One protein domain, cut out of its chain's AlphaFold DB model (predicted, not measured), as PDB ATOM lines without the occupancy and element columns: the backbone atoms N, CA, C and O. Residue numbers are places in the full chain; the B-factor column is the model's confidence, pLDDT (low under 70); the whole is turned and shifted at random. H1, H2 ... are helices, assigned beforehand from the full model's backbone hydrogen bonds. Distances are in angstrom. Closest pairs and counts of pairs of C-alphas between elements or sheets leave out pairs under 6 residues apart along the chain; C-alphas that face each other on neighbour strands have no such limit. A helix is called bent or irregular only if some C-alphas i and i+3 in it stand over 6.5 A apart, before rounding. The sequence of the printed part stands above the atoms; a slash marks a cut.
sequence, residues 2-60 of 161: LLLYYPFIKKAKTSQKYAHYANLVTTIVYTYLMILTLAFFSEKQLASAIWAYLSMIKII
ATOM      1  N   LEU A   2     141.622 146.238 171.252       68.44
ATOM      2  CA  LEU A   2     142.881 146.992 171.117       68.44
ATOM      3  C   LEU A   2     143.060 147.678 169.743       68.44
ATOM      4  O   LEU A   2     143.371 148.863 169.691       68.44
ATOM      5  N   LEU A   3     142.768 146.966 168.647       71.06
ATOM      6  CA  LEU A   3     142.842 147.496 167.274       71.06
ATOM      7  C   LEU A   3     141.920 148.699 167.026       71.06
ATOM      8  O   LEU A   3     142.243 149.574 166.232       71.06
ATOM      9  N   LEU A   4     140.784 148.753 167.720       71.81
ATOM     10  CA  LEU A   4     139.784 149.804 167.559       71.81
ATOM     11  C   LEU A   4     140.154 151.056 168.370       71.81
ATOM     12  O   LEU A   4     139.828 152.167 167.966       71.81
ATOM     13  N   TYR A   5     140.885 150.891 169.478       71.81
ATOM     14  CA  TYR A   5     141.365 152.000 170.310       71.81
ATOM     15  C   TYR A   5     142.672 152.613 169.841       71.81
ATOM     16  O   TYR A   5     142.893 153.799 170.067       71.81
ATOM     17  N   TYR A   6     143.526 151.817 169.198       73.94
ATOM     18  CA  TYR A   6     144.859 152.227 168.773       73.94
ATOM     19  C   TYR A   6     144.922 153.617 168.098       73.94
ATOM     20  O   TYR A   6     145.751 154.423 168.522       73.94
ATOM     21  N   PRO A   7     144.033 153.975 167.145       72.69
ATOM     22  CA  PRO A   7     144.082 155.291 166.499       72.69
ATOM     23  C   PRO A   7     143.637 156.470 167.388       72.69
ATOM     24  O   PRO A   7     143.908 157.615 167.037       72.69
ATOM     25  N   PHE A   8     142.989 156.237 168.536       75.50
ATOM     26  CA  PHE A   8     142.575 157.301 169.474       75.50
ATOM     27  C   PHE A   8     143.645 157.644 170.509       75.50
ATOM     28  O   PHE A   8     143.497 158.596 171.277       75.50
ATOM     29  N   ILE A   9     144.740 156.887 170.542       79.19
ATOM     30  CA  ILE A   9     145.812 157.091 171.505       79.19
ATOM     31  C   ILE A   9     146.766 158.165 170.971       79.19
ATOM     32  O   ILE A   9     147.561 157.907 170.068       79.19
ATOM     33  N   LYS A  10     146.749 159.356 171.591       67.81
ATOM     34  CA  LYS A  10     147.611 160.505 171.226       67.81
ATOM     35  C   LYS A  10     149.101 160.147 171.080       67.81
ATOM     36  O   LYS A  10     149.778 160.714 170.231       67.81
ATOM     37  N   LYS A  11     149.619 159.223 171.901       76.56
ATOM     38  CA  LYS A  11     151.004 158.711 171.832       76.56
ATOM     39  C   LYS A  11     151.028 157.182 171.700       76.56
ATOM     40  O   LYS A  11     151.414 156.469 172.627       76.56
ATOM     41  N   ALA A  12     150.617 156.672 170.541       69.31
ATOM     42  CA  ALA A  12     150.502 155.233 170.276       69.31
ATOM     43  C   ALA A  12     151.814 154.433 170.456       69.31
ATOM     44  O   ALA A  12     151.777 153.258 170.804       69.31
ATOM     45  N   LYS A  13     152.989 155.058 170.278       71.38
ATOM     46  CA  LYS A  13     154.290 154.388 170.491       71.38
ATOM     47  C   LYS A  13     154.608 154.136 171.970       71.38
ATOM     48  O   LYS A  13     155.238 153.138 172.298       71.38
ATOM     49  N   THR A  14     154.172 155.011 172.879       77.00
ATOM     50  CA  THR A  14     154.413 154.841 174.325       77.00
ATOM     51  C   THR A  14     153.335 154.005 175.012       77.00
ATOM     52  O   THR A  14     153.573 153.491 176.102       77.00
ATOM     53  N   SER A  15     152.159 153.837 174.398       77.19
ATOM     54  CA  SER A  15     151.050 153.078 174.993       77.19
ATOM     55  C   SER A  15     151.288 151.572 175.058       77.19
ATOM     56  O   SER A  15     150.674 150.905 175.888       77.19
ATOM     57  N   GLN A  16     152.209 151.039 174.252       80.12
ATOM     58  CA  GLN A  16     152.540 149.615 174.256       80.12
ATOM     59  C   GLN A  16     153.003 149.130 175.639       80.12
ATOM     60  O   GLN A  16     152.578 148.067 176.085       80.12
ATOM     61  N   LYS A  17     153.806 149.927 176.359       83.44
ATOM     62  CA  LYS A  17     154.260 149.579 177.717       83.44
ATOM     63  C   LYS A  17     153.075 149.380 178.661       83.44
ATOM     64  O   LYS A  17     152.990 148.360 179.333       83.44
ATOM     65  N   TYR A  18     152.126 150.314 178.654       84.50
ATOM     66  CA  TYR A  18     150.923 150.240 179.487       84.50
ATOM     67  C   TYR A  18     150.015 149.068 179.108       84.50
ATOM     68  O   TYR A  18     149.424 148.459 179.993       84.50
ATOM     69  N   ALA A  19     149.941 148.706 177.824       85.25
ATOM     70  CA  ALA A  19     149.206 147.521 177.389       85.25
ATOM     71  C   ALA A  19     149.824 146.227 177.950       85.25
ATOM     72  O   ALA A  19     149.098 145.371 178.453       85.25
ATOM     73  N   HIS A  20     151.155 146.103 177.926       88.38
ATOM     74  CA  HIS A  20     151.841 144.953 178.521       88.38
ATOM     75  C   HIS A  20     151.708 144.920 180.047       88.38
ATOM     76  O   HIS A  20     151.423 143.858 180.592       88.38
ATOM     77  N   TYR A  21     151.840 146.064 180.729       89.62
ATOM     78  CA  TYR A  21     151.610 146.141 182.175       89.62
ATOM     79  C   TYR A  21     150.180 145.749 182.549       89.62
ATOM     80  O   TYR A  21     149.997 144.946 183.458       89.62
ATOM     81  N   ALA A  22     149.175 146.249 181.826       87.94
ATOM     82  CA  ALA A  22     147.785 145.871 182.053       87.94
ATOM     83  C   ALA A  22     147.584 144.357 181.893       87.94
ATOM     84  O   ALA A  22     146.986 143.731 182.762       87.94
ATOM     85  N   ASN A  23     148.146 143.761 180.836       90.75
ATOM     86  CA  ASN A  23     148.045 142.321 180.602       90.75
ATOM     87  C   ASN A  23     148.760 141.486 181.679       90.75
ATOM     88  O   ASN A  23     148.283 140.422 182.074       90.75
ATOM     89  N   LEU A  24     149.906 141.959 182.168       94.12
ATOM     90  CA  LEU A  24     150.637 141.307 183.251       94.12
ATOM     91  C   LEU A  24     149.820 141.340 184.545       94.12
ATOM     92  O   LEU A  24     149.642 140.305 185.180       94.12
ATOM     93  N   VAL A  25     149.261 142.501 184.895       94.19
ATOM     94  CA  VAL A  25     148.407 142.650 186.080       94.19
ATOM     95  C   VAL A  25     147.184 141.740 185.986       94.19
ATOM     96  O   VAL A  25     146.902 141.014 186.936       94.19
ATOM     97  N   THR A  26     146.489 141.697 184.842       92.31
ATOM     98  CA  THR A  26     145.335 140.798 184.677       92.31
ATOM     99  C   THR A  26     145.737 139.332 184.786       92.31
ATOM    100  O   THR A  26     145.030 138.557 185.422       92.31
ATOM    101  N   THR A  27     146.888 138.947 184.228       94.06
ATOM    102  CA  THR A  27     147.401 137.572 184.328       94.06
ATOM    103  C   THR A  27     147.690 137.187 185.779       94.06
ATOM    104  O   THR A  27     147.281 136.112 186.210       94.06
ATOM    105  N   ILE A  28     148.328 138.069 186.558       96.19
ATOM    106  CA  ILE A  28     148.597 137.832 187.986       96.19
ATOM    107  C   ILE A  28     147.290 137.680 188.764       96.19
ATOM    108  O   ILE A  28     147.142 136.721 189.517       96.19
ATOM    109  N   VAL A  29     146.325 138.581 188.556       92.50
ATOM    110  CA  VAL A  29     145.026 138.528 189.244       92.50
ATOM    111  C   VAL A  29     144.283 137.231 188.919       92.50
ATOM    112  O   VAL A  29     143.793 136.567 189.829       92.50
ATOM    113  N   TYR A  30     144.235 136.823 187.648       90.38
ATOM    114  CA  TYR A  30     143.593 135.563 187.260       90.38
ATOM    115  C   TYR A  30     144.323 134.335 187.799       90.38
ATOM    116  O   TYR A  30     143.671 133.394 188.241       90.38
ATOM    117  N   THR A  31     145.655 134.353 187.815       93.06
ATOM    118  CA  THR A  31     146.456 133.261 188.387       93.06
ATOM    119  C   THR A  31     146.194 133.134 189.884       93.06
ATOM    120  O   THR A  31     145.967 132.036 190.383       93.06
ATOM    121  N   TYR A  32     146.149 134.257 190.600       92.50
ATOM    122  CA  TYR A  32     145.817 134.283 192.020       92.50
ATOM    123  C   TYR A  32     144.406 133.740 192.286       92.50
ATOM    124  O   TYR A  32     144.235 132.861 193.130       92.50
ATOM    125  N   LEU A  33     143.404 134.189 191.521       88.81
ATOM    126  CA  LEU A  33     142.037 133.667 191.620       88.81
ATOM    127  C   LEU A  33     141.975 132.161 191.338       88.81
ATOM    128  O   LEU A  33     141.300 131.440 192.065       88.81
ATOM    129  N   MET A  34     142.704 131.677 190.331       89.25
ATOM    130  CA  MET A  34     142.785 130.252 190.007       89.25
ATOM    131  C   MET A  34     143.325 129.441 191.191       89.25
ATOM    132  O   MET A  34     142.698 128.459 191.589       89.25
ATOM    133  N   ILE A  35     144.434 129.877 191.799       91.50
ATOM    134  CA  ILE A  35     145.016 129.222 192.981       91.50
ATOM    135  C   ILE A  35     143.994 129.168 194.123       91.50
ATOM    136  O   ILE A  35     143.787 128.104 194.702       91.50
ATOM    137  N   LEU A  36     143.303 130.278 194.406       88.88
ATOM    138  CA  LEU A  36     142.274 130.326 195.450       88.88
ATOM    139  C   LEU A  36     141.132 129.341 195.187       88.88
ATOM    140  O   LEU A  36     140.707 128.632 196.094       88.88
ATOM    141  N   THR A  37     140.639 129.276 193.949       86.00
ATOM    142  CA  THR A  37     139.538 128.369 193.599       86.00
ATOM    143  C   THR A  37     139.932 126.898 193.677       86.00
ATOM    144  O   THR A  37     139.119 126.089 194.113       86.00
ATOM    145  N   LEU A  38     141.169 126.555 193.302       87.56
ATOM    146  CA  LEU A  38     141.688 125.187 193.381       87.56
ATOM    147  C   LEU A  38     141.942 124.760 194.830       87.56
ATOM    148  O   LEU A  38     141.734 123.601 195.170       87.56
ATOM    149  N   ALA A  39     142.367 125.693 195.684       87.69
ATOM    150  CA  ALA A  39     142.526 125.442 197.113       87.69
ATOM    151  C   ALA A  39     141.176 125.277 197.833       87.69
ATOM    152  O   ALA A  39     141.097 124.568 198.831       87.69
ATOM    153  N   PHE A  40     140.121 125.941 197.347       83.38
ATOM    154  CA  PHE A  40     138.814 125.959 198.003       83.38
ATOM    155  C   PHE A  40     137.874 124.824 197.572       83.38
ATOM    156  O   PHE A  40     137.161 124.266 198.404       83.38
ATOM    157  N   PHE A  41     137.828 124.497 196.279       84.00
ATOM    158  CA  PHE A  41     136.893 123.512 195.733       84.00
ATOM    159  C   PHE A  41     137.584 122.187 195.412       84.00
ATOM    160  O   PHE A  41     138.671 122.161 194.843       84.00
ATOM    161  N   SER A  42     136.896 121.071 195.669       84.06
ATOM    162  CA  SER A  42     137.276 119.785 195.070       84.06
ATOM    163  C   SER A  42     137.072 119.805 193.548       84.06
ATOM    164  O   SER A  42     136.228 120.548 193.043       84.06
ATOM    165  N   GLU A  43     137.786 118.952 192.807       78.50
ATOM    166  CA  GLU A  43     137.739 118.896 191.333       78.50
ATOM    167  C   GLU A  43     136.301 118.821 190.784       78.50
ATOM    168  O   GLU A  43     135.912 119.587 189.900       78.50
ATOM    169  N   LYS A  44     135.467 117.959 191.381       78.94
ATOM    170  CA  LYS A  44     134.058 117.799 190.990       78.94
ATOM    171  C   LYS A  44     133.214 119.036 191.302       78.94
ATOM    172  O   LYS A  44     132.346 119.398 190.512       78.94
ATOM    173  N   GLN A  45     133.463 119.695 192.434       74.62
ATOM    174  CA  GLN A  45     132.743 120.913 192.804       74.62
ATOM    175  C   GLN A  45     133.129 122.077 191.896       74.62
ATOM    176  O   GLN A  45     132.238 122.778 191.422       74.62
ATOM    177  N   LEU A  46     134.418 122.234 191.580       78.56
ATOM    178  CA  LEU A  46     134.900 123.279 190.681       78.56
ATOM    179  C   LEU A  46     134.327 123.117 189.268       78.56
ATOM    180  O   LEU A  46     133.866 124.095 188.687       78.56
ATOM    181  N   ALA A  47     134.271 121.885 188.750       74.88
ATOM    182  CA  ALA A  47     133.688 121.596 187.437       74.88
ATOM    183  C   ALA A  47     132.184 121.930 187.360       74.88
ATOM    184  O   ALA A  47     131.687 122.336 186.311       74.88
ATOM    185  N   SER A  48     131.458 121.788 188.472       73.69
ATOM    186  CA  SER A  48     130.040 122.166 188.568       73.69
ATOM    187  C   SER A  48     129.812 123.650 188.898       73.69
ATOM    188  O   SER A  48     128.714 124.177 188.696       73.69
ATOM    189  N   ALA A  49     130.839 124.349 189.394       76.19
ATOM    190  CA  ALA A  49     130.747 125.730 189.841       76.19
ATOM    191  C   ALA A  49     130.841 126.696 188.655       76.19
ATOM    192  O   ALA A  49     131.914 127.075 188.195       76.19
ATOM    193  N   ILE A  50     129.682 127.169 188.202       73.00
ATOM    194  CA  ILE A  50     129.569 128.135 187.100       73.00
ATOM    195  C   ILE A  50     130.332 129.442 187.392       73.00
ATOM    196  O   ILE A  50     130.929 130.034 186.496       73.00
ATOM    197  N   TRP A  51     130.281 129.902 188.645       74.44
ATOM    198  CA  TRP A  51     130.960 131.107 189.122       74.44
ATOM    199  C   TRP A  51     131.645 130.790 190.452       74.44
ATOM    200  O   TRP A  51     131.082 131.025 191.524       74.44
ATOM    201  N   ALA A  52     132.846 130.214 190.385       80.00
ATOM    202  CA  ALA A  52     133.582 129.741 191.559       80.00
ATOM    203  C   ALA A  52     133.814 130.852 192.599       80.00
ATOM    204  O   ALA A  52     133.481 130.677 193.767       80.00
ATOM    205  N   TYR A  53     134.266 132.034 192.166       79.38
ATOM    206  CA  TYR A  53     134.478 133.191 193.048       79.38
ATOM    207  C   TYR A  53     133.199 133.633 193.779       79.38
ATOM    208  O   TYR A  53     133.200 133.807 194.995       79.38
ATOM    209  N   LEU A  54     132.082 133.747 193.052       79.44
ATOM    210  CA  LEU A  54     130.793 134.125 193.636       79.44
ATOM    211  C   LEU A  54     130.308 133.073 194.646       79.44
ATOM    212  O   LEU A  54     129.776 133.406 195.699       79.44
ATOM    213  N   SER A  55     130.554 131.798 194.342       80.00
ATOM    214  CA  SER A  55     130.191 130.674 195.208       80.00
ATOM    215  C   SER A  55     131.028 130.624 196.490       80.00
ATOM    216  O   SER A  55     130.489 130.271 197.532       80.00
ATOM    217  N   MET A  56     132.304 131.031 196.450       78.31
ATOM    218  CA  MET A  56     133.133 131.175 197.657       78.31
ATOM    219  C   MET A  56     132.592 132.269 198.579       78.31
ATOM    220  O   MET A  56     132.530 132.086 199.790       78.31
ATOM    221  N   ILE A  57     132.157 133.396 198.014       75.44
ATOM    222  CA  ILE A  57     131.675 134.528 198.814       75.44
ATOM    223  C   ILE A  57     130.320 134.242 199.472       75.44
ATOM    224  O   ILE A  57     130.053 134.773 200.546       75.44
ATOM    225  N   LYS A  58     129.496 133.349 198.907       72.06
ATOM    226  CA  LYS A  58     128.243 132.895 199.547       72.06
ATOM    227  C   LYS A  58     128.438 132.320 200.951       72.06
ATOM    228  O   LYS A  58     127.494 132.303 201.732       72.06
ATOM    229  N   ILE A  59     129.633 131.820 201.255       68.56
ATOM    230  CA  ILE A  59     129.954 131.177 202.535       68.56
ATOM    231  C   ILE A  59     130.250 132.224 203.617       68.56
ATOM    232  O   ILE A  59     130.126 131.940 204.805       68.56
ATOM    233  N   ILE A  60     130.579 133.458 203.220       68.88
ATOM    234  CA  ILE A  60     130.798 134.571 204.142       68.88
ATOM    235  C   ILE A  60     129.431 135.074 204.619       68.88
ATOM    236  O   ILE A  60     128.756 135.841 203.932       68.88
TER     237      ILE A  60
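This is residues 2 to 60 of the 161 residues of the protein "Spore germination protein, GerB" of Bacillus thuringiensis serovar sotto str. T04001 (UniProt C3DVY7). One long helix, H2, makes the length of a rod, with short H1 folded back near its first end and short H3 and H4 by its last end. The 59 printed residues hold four named helices, H1 to H4 in order, and no named strand: all helix. The whole is extended, radius of gyration of the C-alphas 17.4 A, spanning 47 by 21 by 18 A.

H1, residues 2 to 8, is close to but not clearly touching H2, residues 12 to 40; their closest C-alphas, Tyr 6 and Ala 12, are 6.6 A apart. H3, residues 43 to 48, is close to but not clearly touching H2, closest C-alphas Leu 46 and Thr 37, 7.5 A. H4, residues 52 to 57, touches residues 33 to 40 of H2 alone, closest C-alphas Ala 52 and Thr 37, 6.4 A. H1 is apart from H3 and H4. Every O i to N i+4 pair is within hydrogen-bond range in H3 and H4, 22 of 25 in H2, and 1 of 3 in irregular H1, where C-alphas 4 and 7 are 7.1 A apart and 2 of 4 O i to N i+3 pairs are within range.

H1 begins at C-alpha 2 (142.881, 146.992, 171.117) and measures 10.4 A, H2 42.0 A, H3 8.8 A and H4 8.9 A, ending at C-alpha 57 (131.675, 134.528, 198.814).

The printed part has no cut, its three links are tight, and pLDDT is under 70 at residues 2, 10, 12 and 59 to 60.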